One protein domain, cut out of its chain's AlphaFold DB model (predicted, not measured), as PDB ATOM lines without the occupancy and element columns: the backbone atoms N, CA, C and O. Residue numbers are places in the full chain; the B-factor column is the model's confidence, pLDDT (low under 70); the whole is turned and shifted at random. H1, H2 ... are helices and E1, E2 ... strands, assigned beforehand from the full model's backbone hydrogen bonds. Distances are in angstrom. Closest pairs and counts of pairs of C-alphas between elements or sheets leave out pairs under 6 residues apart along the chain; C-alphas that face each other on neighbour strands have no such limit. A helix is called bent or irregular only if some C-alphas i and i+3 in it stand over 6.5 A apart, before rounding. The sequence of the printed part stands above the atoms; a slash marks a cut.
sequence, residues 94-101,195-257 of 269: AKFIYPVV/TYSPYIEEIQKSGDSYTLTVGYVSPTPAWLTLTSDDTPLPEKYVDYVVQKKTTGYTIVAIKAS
ATOM      1  N   ALA A  94     -13.917  21.771  30.236       90.88
ATOM      2  CA  ALA A  94     -13.553  21.316  31.578       90.88
ATOM      3  C   ALA A  94     -14.176  22.210  32.656       90.88
ATOM      4  O   ALA A  94     -14.813  21.703  33.572       90.88
ATOM      5  N   LYS A  95     -14.070  23.537  32.517       91.25
ATOM      6  CA  LYS A  95     -14.704  24.488  33.442       91.25
ATOM      7  C   LYS A  95     -16.224  24.358  33.441       91.25
ATOM      8  O   LYS A  95     -16.833  24.319  34.502       91.25
ATOM      9  N   PHE A  96     -16.838  24.250  32.265       92.00
ATOM     10  CA  PHE A  96     -18.290  24.128  32.143       92.00
ATOM     11  C   PHE A  96     -18.846  22.861  32.813       92.00
ATOM     12  O   PHE A  96     -19.885  22.916  33.464       92.00
ATOM     13  N   ILE A  97     -18.161  21.724  32.676       92.44
ATOM     14  CA  ILE A  97     -18.630  20.444  33.225       92.44
ATOM     15  C   ILE A  97     -18.159  20.169  34.659       92.44
ATOM     16  O   ILE A  97     -18.670  19.240  35.284       92.44
ATOM     17  N   TYR A  98     -17.225  20.955  35.204       92.88
ATOM     18  CA  TYR A  98     -16.674  20.742  36.547       92.88
ATOM     19  C   TYR A  98     -17.749  20.662  37.648       92.88
ATOM     20  O   TYR A  98     -17.742  19.673  38.387       92.88
ATOM     21  N   PRO A  99     -18.740  21.573  37.721       92.31
ATOM     22  CA  PRO A  99     -19.791  21.493  38.739       92.31
ATOM     23  C   PRO A  99     -20.592  20.189  38.696       92.31
ATOM     24  O   PRO A  99     -21.144  19.747  39.700       92.31
ATOM     25  N   VAL A 100     -20.649  19.551  37.527       92.38
ATOM     26  CA  VAL A 100     -21.339  18.278  37.341       92.38
ATOM     27  C   VAL A 100     -20.420  17.106  37.666       92.38
ATOM     28  O   VAL A 100     -20.846  16.189  38.352       92.38
ATOM     29  N   VAL A 101     -19.158  17.131  37.231       91.62
ATOM     30  CA  VAL A 101     -18.187  16.051  37.492       91.62
ATOM     31  C   VAL A 101     -17.913  15.860  38.976       91.62
ATOM     32  O   VAL A 101     -17.851  14.725  39.439       91.62
ATOM     33  N   THR A 195     -14.365  16.095  45.063       84.69
ATOM     34  CA  THR A 195     -14.287  14.649  44.787       84.69
ATOM     35  C   THR A 195     -13.492  14.349  43.523       84.69
ATOM     36  O   THR A 195     -12.608  13.504  43.530       84.69
ATOM     37  N   TYR A 196     -13.785  15.069  42.440       88.75
ATOM     38  CA  TYR A 196     -13.193  14.839  41.127       88.75
ATOM     39  C   TYR A 196     -13.007  16.148  40.378       88.75
ATOM     40  O   TYR A 196     -13.853  17.037  40.451       88.75
ATOM     41  N   SER A 197     -11.931  16.225  39.602       89.25
ATOM     42  CA  SER A 197     -11.679  17.276  38.622       89.25
ATOM     43  C   SER A 197     -11.809  16.717  37.196       89.25
ATOM     44  O   SER A 197     -11.412  15.576  36.942       89.25
ATOM     45  N   PRO A 198     -12.399  17.480  36.260       91.06
ATOM     46  CA  PRO A 198     -12.599  17.022  34.893       91.06
ATOM     47  C   PRO A 198     -11.323  17.136  34.057       91.06
ATOM     48  O   PRO A 198     -10.722  18.205  33.955       91.06
ATOM     49  N   TYR A 199     -10.977  16.059  33.359       89.19
ATOM     50  CA  TYR A 199      -9.951  16.048  32.322       89.19
ATOM     51  C   TYR A 199     -10.575  15.723  30.962       89.19
ATOM     52  O   TYR A 199     -11.103  14.632  30.762       89.19
ATOM     53  N   ILE A 200     -10.537  16.665  30.015       89.50
ATOM     54  CA  ILE A 200     -11.106  16.439  28.678       89.50
ATOM     55  C   ILE A 200     -10.105  15.681  27.805       89.50
ATOM     56  O   ILE A 200      -9.143  16.240  27.263       89.50
ATOM     57  N   GLU A 201     -10.381  14.398  27.628       86.69
ATOM     58  CA  GLU A 201      -9.587  13.502  26.803       86.69
ATOM     59  C   GLU A 201      -9.825  13.790  25.318       86.69
ATOM     60  O   GLU A 201      -8.890  14.065  24.560       86.69
ATOM     61  N   GLU A 202     -11.093  13.802  24.917       86.88
ATOM     62  CA  GLU A 202     -11.507  13.910  23.524       86.88
ATOM     63  C   GLU A 202     -12.752  14.788  23.391       86.88
ATOM     64  O   GLU A 202     -13.613  14.821  24.273       86.88
ATOM     65  N   ILE A 203     -12.830  15.510  22.274       89.88
ATOM     66  CA  ILE A 203     -13.976  16.329  21.888       89.88
ATOM     67  C   ILE A 203     -14.384  15.904  20.482       89.88
ATOM     68  O   ILE A 203     -13.634  16.098  19.527       89.88
ATOM     69  N   GLN A 204     -15.596  15.376  20.346       87.50
ATOM     70  CA  GLN A 204     -16.193  15.039  19.060       87.50
ATOM     71  C   GLN A 204     -17.357  15.980  18.776       87.50
ATOM     72  O   GLN A 204     -18.350  16.008  19.502       87.50
ATOM     73  N   LYS A 205     -17.255  16.763  17.703       89.19
ATOM     74  CA  LYS A 205     -18.300  17.707  17.300       89.19
ATOM     75  C   LYS A 205     -19.176  17.112  16.200       89.19
ATOM     76  O   LYS A 205     -18.677  16.702  15.158       89.19
ATOM     77  N   SER A 206     -20.490  17.164  16.397       86.38
ATOM     78  CA  SER A 206     -21.510  16.788  15.420       86.38
ATOM     79  C   SER A 206     -22.577  17.886  15.331       86.38
ATOM     80  O   SER A 206     -23.535  17.918  16.107       86.38
ATOM     81  N   GLY A 207     -22.402  18.812  14.383       86.62
ATOM     82  CA  GLY A 207     -23.276  19.979  14.224       86.62
ATOM     83  C   GLY A 207     -23.212  20.906  15.442       86.62
ATOM     84  O   GLY A 207     -22.138  21.414  15.772       86.62
ATOM     85  N   ASP A 208     -24.354  21.089  16.110       87.44
ATOM     86  CA  ASP A 208     -24.488  21.870  17.350       87.44
ATOM     87  C   ASP A 208     -24.313  21.026  18.625       87.44
ATOM     88  O   ASP A 208     -24.463  21.535  19.737       87.44
ATOM     89  N   SER A 209     -24.005  19.734  18.490       89.75
ATOM     90  CA  SER A 209     -23.749  18.835  19.614       89.75
ATOM     91  C   SER A 209     -22.268  18.472  19.709       89.75
ATOM     92  O   SER A 209     -21.594  18.271  18.701       89.75
ATOM     93  N   TYR A 210     -21.769  18.385  20.934       91.50
ATOM     94  CA  TYR A 210     -20.410  18.008  21.290       91.50
ATOM     95  C   TYR A 210     -20.481  16.797  22.215       91.50
ATOM     96  O   TYR A 210     -21.181  16.836  23.223       91.50
ATOM     97  N   THR A 211     -19.771  15.728  21.878       92.38
ATOM     98  CA  THR A 211     -19.550  14.587  22.770       92.38
ATOM     99  C   THR A 211     -18.161  14.735  23.370       92.38
ATOM    100  O   THR A 211     -17.174  14.805  22.639       92.38
ATOM    101  N   LEU A 212     -18.101  14.860  24.690       92.25
ATOM    102  CA  LEU A 212     -16.875  15.053  25.452       92.25
ATOM    103  C   LEU A 212     -16.567  13.760  26.192       92.25
ATOM    104  O   LEU A 212     -17.379  13.336  27.011       92.25
ATOM    105  N   THR A 213     -15.402  13.172  25.951       92.12
ATOM    106  CA  THR A 213     -14.910  12.059  26.769       92.12
ATOM    107  C   THR A 213     -14.142  12.642  27.941       92.12
ATOM    108  O   THR A 213     -13.097  13.275  27.768       92.12
ATOM    109  N   VAL A 214     -14.692  12.465  29.138       92.31
ATOM    110  CA  VAL A 214     -14.244  13.147  30.351       92.31
ATOM    111  C   VAL A 214     -13.644  12.138  31.307       92.31
ATOM    112  O   VAL A 214     -14.331  11.236  31.782       92.31
ATOM    113  N   GLY A 215     -12.365  12.312  31.605       90.81
ATOM    114  CA  GLY A 215     -11.676  11.614  32.674       90.81
ATOM    115  C   GLY A 215     -11.964  12.259  34.028       90.81
ATOM    116  O   GLY A 215     -11.885  13.479  34.167       90.81
ATOM    117  N   TYR A 216     -12.288  11.442  35.021       90.75
ATOM    118  CA  TYR A 216     -12.473  11.867  36.406       90.75
ATOM    119  C   TYR A 216     -11.158  11.697  37.152       90.75
ATOM    120  O   TYR A 216     -10.701  10.572  37.339       90.75
ATOM    121  N   VAL A 217     -10.546  12.806  37.555       89.38
ATOM    122  CA  VAL A 217      -9.246  12.811  38.232       89.38
ATOM    123  C   VAL A 217      -9.452  13.211  39.684       89.38
ATOM    124  O   VAL A 217      -9.890  14.334  39.957       89.38
ATOM    125  N   SER A 218      -9.156  12.304  40.612       85.00
ATOM    126  CA  SER A 218      -9.197  12.602  42.045       85.00
ATOM    127  C   SER A 218      -8.154  13.660  42.416       85.00
ATOM    128  O   SER A 218      -7.100  13.737  41.778       85.00
ATOM    129  N   PRO A 219      -8.401  14.481  43.451       75.44
ATOM    130  CA  PRO A 219      -7.408  15.428  43.928       75.44
ATOM    131  C   PRO A 219      -6.173  14.677  44.401       75.44
ATOM    132  O   PRO A 219      -6.223  13.912  45.365       75.44
ATOM    133  N   THR A 220      -5.044  14.937  43.753       68.31
ATOM    134  CA  THR A 220      -3.757  14.429  44.215       68.31
ATOM    135  C   THR A 220      -3.414  15.096  45.548       68.31
ATOM    136  O   THR A 220      -3.327  16.327  45.612       68.31
ATOM    137  N   PRO A 221      -3.190  14.331  46.630       64.56
ATOM    138  CA  PRO A 221      -2.733  14.907  47.883       64.56
ATOM    139  C   PRO A 221      -1.403  15.645  47.695       64.56
ATOM    140  O   PRO A 221      -0.495  15.140  47.036       64.56
ATOM    141  N   ALA A 222      -1.240  16.799  48.346       57.81
ATOM    142  CA  ALA A 222      -0.052  17.651  48.200       57.81
ATOM    143  C   ALA A 222       1.290  16.969  48.559       57.81
ATOM    144  O   ALA A 222       2.356  17.458  48.198       57.81
ATOM    145  N   TRP A 223       1.266  15.845  49.285       57.41
ATOM    146  CA  TRP A 223       2.467  15.061  49.591       57.41
ATOM    147  C   TRP A 223       2.920  14.167  48.425       57.41
ATOM    148  O   TRP A 223       4.096  13.826  48.355       57.41
ATOM    149  N   LEU A 224       2.011  13.813  47.508       57.72
ATOM    150  CA  LEU A 224       2.270  12.945  46.355       57.72
ATOM    151  C   LEU A 224       2.717  13.748  45.117       57.72
ATOM    152  O   LEU A 224       3.488  13.254  44.298       57.72
ATOM    153  N   THR A 225       2.335  15.027  45.031       54.38
ATOM    154  CA  THR A 225       2.760  15.957  43.962       54.38
ATOM    155  C   THR A 225       4.257  16.294  43.991       54.38
ATOM    156  O   THR A 225       4.772  16.885  43.052       54.38
ATOM    157  N   LEU A 226       4.982  15.938  45.060       53.59
ATOM    158  CA  LEU A 226       6.432  16.154  45.181       53.59
ATOM    159  C   LEU A 226       7.266  15.118  44.407       53.59
ATOM    160  O   LEU A 226       8.471  15.305  44.250       53.59
ATOM    161  N   THR A 227       6.649  14.018  43.966       52.28
ATOM    162  CA  THR A 227       7.358  12.840  43.433       52.28
ATOM    163  C   THR A 227       6.837  12.332  42.090       52.28
ATOM    164  O   THR A 227       7.411  11.388  41.551       52.28
ATOM    165  N   SER A 228       5.767  12.917  41.554       54.25
ATOM    166  CA  SER A 228       5.070  12.403  40.371       54.25
ATOM    167  C   SER A 228       5.203  13.357  39.188       54.25
ATOM    168  O   SER A 228       5.001  14.560  39.339       54.25
ATOM    169  N   ASP A 229       5.521  12.808  38.011       54.69
ATOM    170  CA  ASP A 229       5.332  13.511  36.742       54.69
ATOM    171  C   ASP A 229       3.835  13.818  36.578       54.69
ATOM    172  O   ASP A 229       2.983  12.946  36.757       54.69
ATOM    173  N   ASP A 230       3.534  15.082  36.292       59.72
ATOM    174  CA  ASP A 230       2.246  15.768  36.479       59.72
ATOM    175  C   ASP A 230       1.175  15.383  35.431       59.72
ATOM    176  O   ASP A 230       0.427  16.217  34.917       59.72
ATOM    177  N   THR A 231       1.135  14.112  35.024       64.25
ATOM    178  CA  THR A 231       0.123  13.615  34.092       64.25
ATOM    179  C   THR A 231      -1.153  13.268  34.855       64.25
ATOM    180  O   THR A 231      -1.105  12.392  35.723       64.25
ATOM    181  N   PRO A 232      -2.299  13.896  34.535       69.38
ATOM    182  CA  PRO A 232      -3.566  13.528  35.147       69.38
ATOM    183  C   PRO A 232      -3.869  12.061  34.839       69.38
ATOM    184  O   PRO A 232      -3.782  11.630  33.688       69.38
ATOM    185  N   LEU A 233      -4.217  11.302  35.877       80.50
ATOM    186  CA  LEU A 233      -4.577   9.889  35.798       80.50
ATOM    187  C   LEU A 233      -6.072   9.753  36.103       80.50
ATOM    188  O   LEU A 233      -6.453   9.752  37.273       80.50
ATOM    189  N   PRO A 234      -6.935   9.682  35.076       85.00
ATOM    190  CA  PRO A 234      -8.355   9.458  35.286       85.00
ATOM    191  C   PRO A 234      -8.636   8.090  35.909       85.00
ATOM    192  O   PRO A 234      -8.158   7.071  35.415       85.00
ATOM    193  N   GLU A 235      -9.472   8.055  36.942       85.50
ATOM    194  CA  GLU A 235      -9.949   6.811  37.564       85.50
ATOM    195  C   GLU A 235     -11.076   6.166  36.751       85.50
ATOM    196  O   GLU A 235     -11.250   4.948  36.741       85.50
ATOM    197  N   LYS A 236     -11.843   6.995  36.038       89.31
ATOM    198  CA  LYS A 236     -12.920   6.575  35.140       89.31
ATOM    199  C   LYS A 236     -13.126   7.574  34.015       89.31
ATOM    200  O   LYS A 236     -12.749   8.741  34.132       89.31
ATOM    201  N   TYR A 237     -13.791   7.110  32.963       90.62
ATOM    202  CA  TYR A 237     -14.219   7.930  31.841       90.62
ATOM    203  C   TYR A 237     -15.741   7.940  31.714       90.62
ATOM    204  O   TYR A 237     -16.407   6.913  31.853       90.62
ATOM    205  N   VAL A 238     -16.288   9.115  31.428       92.50
ATOM    206  CA  VAL A 238     -17.721   9.341  31.227       92.50
ATOM    207  C   VAL A 238     -17.899  10.251  30.020       92.50
ATOM    208  O   VAL A 238     -17.186  11.245  29.876       92.50
ATOM    209  N   ASP A 239     -18.859   9.924  29.162       92.38
ATOM    210  CA  ASP A 239     -19.141  10.701  27.963       92.38
ATOM    211  C   ASP A 239     -20.283  11.689  28.219       92.38
ATOM    212  O   ASP A 239     -21.412  11.311  28.546       92.38
ATOM    213  N   TYR A 240     -19.997  12.974  28.036       92.31
ATOM    214  CA  TYR A 240     -20.961  14.061  28.172       92.31
ATOM    215  C   TYR A 240     -21.417  14.536  26.804       92.31
ATOM    216  O   TYR A 240     -20.607  14.942  25.973       92.31
ATOM    217  N   VAL A 241     -22.728  14.554  26.583       92.44
ATOM    218  CA  VAL A 241     -23.325  15.152  25.390       92.44
ATOM    219  C   VAL A 241     -23.762  16.567  25.729       92.44
ATOM    220  O   VAL A 241     -24.725  16.784  26.469       92.44
ATOM    221  N   VAL A 242     -23.054  17.533  25.163       92.31
ATOM    222  CA  VAL A 242     -23.296  18.962  25.319       92.31
ATOM    223  C   VAL A 242     -23.913  19.509  24.037       92.31
ATOM    224  O   VAL A 242     -23.546  19.119  22.930       92.31
ATOM    225  N   GLN A 243     -24.872  20.417  24.164       90.81
ATOM    226  CA  GLN A 243     -25.490  21.111  23.042       90.81
ATOM    227  C   GLN A 243     -25.213  22.605  23.136       90.81
ATOM    228  O   GLN A 243     -25.474  23.234  24.165       90.81
ATOM    229  N   LYS A 244     -24.710  23.172  22.040       89.12
ATOM    230  CA  LYS A 244     -24.538  24.609  21.876       89.12
ATOM    231  C   LYS A 244     -25.893  25.249  21.577       89.12
ATOM    232  O   LYS A 244     -26.581  24.868  20.635       89.12
ATOM    233  N   LYS A 245     -26.268  26.228  22.389       84.69
ATOM    234  CA  LYS A 245     -27.443  27.088  22.231       84.69
ATOM    235  C   LYS A 245     -26.988  28.534  22.033       84.69
ATOM    236  O   LYS A 245     -25.818  28.866  22.201       84.69
ATOM    237  N   THR A 246     -27.924  29.419  21.694       74.38
ATOM    238  CA  THR A 246     -27.651  30.854  21.493       74.38
ATOM    239  C   THR A 246     -27.047  31.524  22.731       74.38
ATOM    240  O   THR A 246     -26.275  32.466  22.600       74.38
ATOM    241  N   THR A 247     -27.380  31.031  23.926       71.25
ATOM    242  CA  THR A 247     -26.979  31.603  25.220       71.25
ATOM    243  C   THR A 247     -25.793  30.893  25.877       71.25
ATOM    244  O   THR A 247     -25.418  31.271  26.982       71.25
ATOM    245  N   GLY A 248     -25.212  29.868  25.242       83.75
ATOM    246  CA  GLY A 248     -24.111  29.081  25.807       83.75
ATOM    247  C   GLY A 248     -24.251  27.580  25.554       83.75
ATOM    248  O   GLY A 248     -24.920  27.156  24.613       83.75
ATOM    249  N   TYR A 249     -23.619  26.770  26.396       90.31
ATOM    250  CA  TYR A 249     -23.664  25.310  26.327       90.31
ATOM    251  C   TYR A 249     -24.644  24.742  27.355       90.31
ATOM    252  O   TYR A 249     -24.823  25.318  28.420       90.31
ATOM    253  N   THR A 250     -25.281  23.613  27.039       91.19
ATOM    254  CA  THR A 250     -26.165  22.885  27.968       91.19
ATOM    255  C   THR A 250     -25.895  21.389  27.900       91.19
ATOM    256  O   THR A 250     -25.662  20.859  26.814       91.19
ATOM    257  N   ILE A 251     -25.928  20.703  29.038       91.31
ATOM    258  CA  ILE A 251     -25.720  19.257  29.137       91.31
ATOM    259  C   ILE A 251     -27.043  18.551  28.858       91.31
ATOM    260  O   ILE A 251     -28.064  18.850  29.472       91.31
ATOM    261  N   VAL A 252     -27.016  17.609  27.918       89.19
ATOM    262  CA  VAL A 252     -28.208  16.926  27.402       89.19
ATOM    263  C   VAL A 252     -28.227  15.443  27.767       89.19
ATOM    264  O   VAL A 252     -29.303  14.869  27.923       89.19
ATOM    265  N   ALA A 253     -27.057  14.817  27.901       88.38
ATOM    266  CA  ALA A 253     -26.938  13.436  28.352       88.38
ATOM    267  C   ALA A 253     -25.567  13.173  28.984       88.38
ATOM    268  O   ALA A 253     -24.576  13.805  28.619       88.38
ATOM    269  N   ILE A 254     -25.526  12.189  29.877       89.62
ATOM    270  CA  ILE A 254     -24.318  11.608  30.462       89.62
ATOM    271  C   ILE A 254     -24.382  10.103  30.234       89.62
ATOM    272  O   ILE A 254     -25.347   9.451  30.630       89.62
ATOM    273  N   LYS A 255     -23.360   9.544  29.593       88.56
ATOM    274  CA  LYS A 255     -23.280   8.124  29.248       88.56
ATOM    275  C   LYS A 255     -22.008   7.517  29.819       88.56
ATOM    276  O   LYS A 255     -20.994   8.196  29.956       88.56
ATOM    277  N   ALA A 256     -22.061   6.226  30.133       84.81
ATOM    278  CA  ALA A 256     -20.844   5.475  30.408       84.81
ATOM    279  C   ALA A 256     -19.952   5.507  29.157       84.81
ATOM    280  O   ALA A 256     -20.456   5.293  28.055       84.81
ATOM    281  N   SER A 257     -18.667   5.812  29.337       84.19
ATOM    282  CA  SER A 257     -17.699   5.778  28.242       84.19
ATOM    283  C   SER A 257     -17.233   4.342  28.010       84.19
ATOM    284  O   SER A 257     -17.054   3.584  28.964       84.19
TER     285      SER A 257
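This is residues 94 to 101 and 195 to 257 of the 269 residues of an uncharacterized protein of Ruminococcus sp. CAG:353 (UniProt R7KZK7). A strongly twisted four-stranded sheet curls round one short helix, H1; residues 221 to 227 of the loop between E2 and E3 stick out. The printed part has 71 residues, mostly strand, in the order H1, E1, E2, E3, E4. The sheet, E1 - E2 - E3 - E4, is a meander, each strand the antiparallel neighbour of the one before. The whole is loose, radius of gyration of the C-alphas 13.9 A, spanning 44 by 22 by 17 A.

H1, residues 94 to 101, begins at C-alpha (-13.553, 21.316, 31.578), measures 9.2 A and is irregular: C-alphas 96 and 99 are 7.3 A apart. E1 is residues 197 to 206, 25.2 A, E2 209 to 217, 24.4 A, and E3 236 to 245, 28.3 A. E4, residues 248 to 256, 24.3 A, ends at C-alpha (-20.844, 5.475, 30.408).

H1 is on the sheet; its closest C-alphas to E1 are Ala 94 and Pro 198, 5.5 A. Within hydrogen-bond range are N 199 and O 215 at 2.9 A, N 212 and O 240 at 2.8 A, and N 241 and O 253 at 2.8 A. In H1, 2 of 4 O i to N i+4 pairs are within range. E1 and E4 are apart.

The farthest C-alphas, Thr 227 and Thr 246, are 45.1 A apart. Residues 102 to 194 are not printed; C-alphas 101 and 195 are 8.4 A apart. E2 to E3 is a long link; residues 220 to 232 have pLDDT under 70.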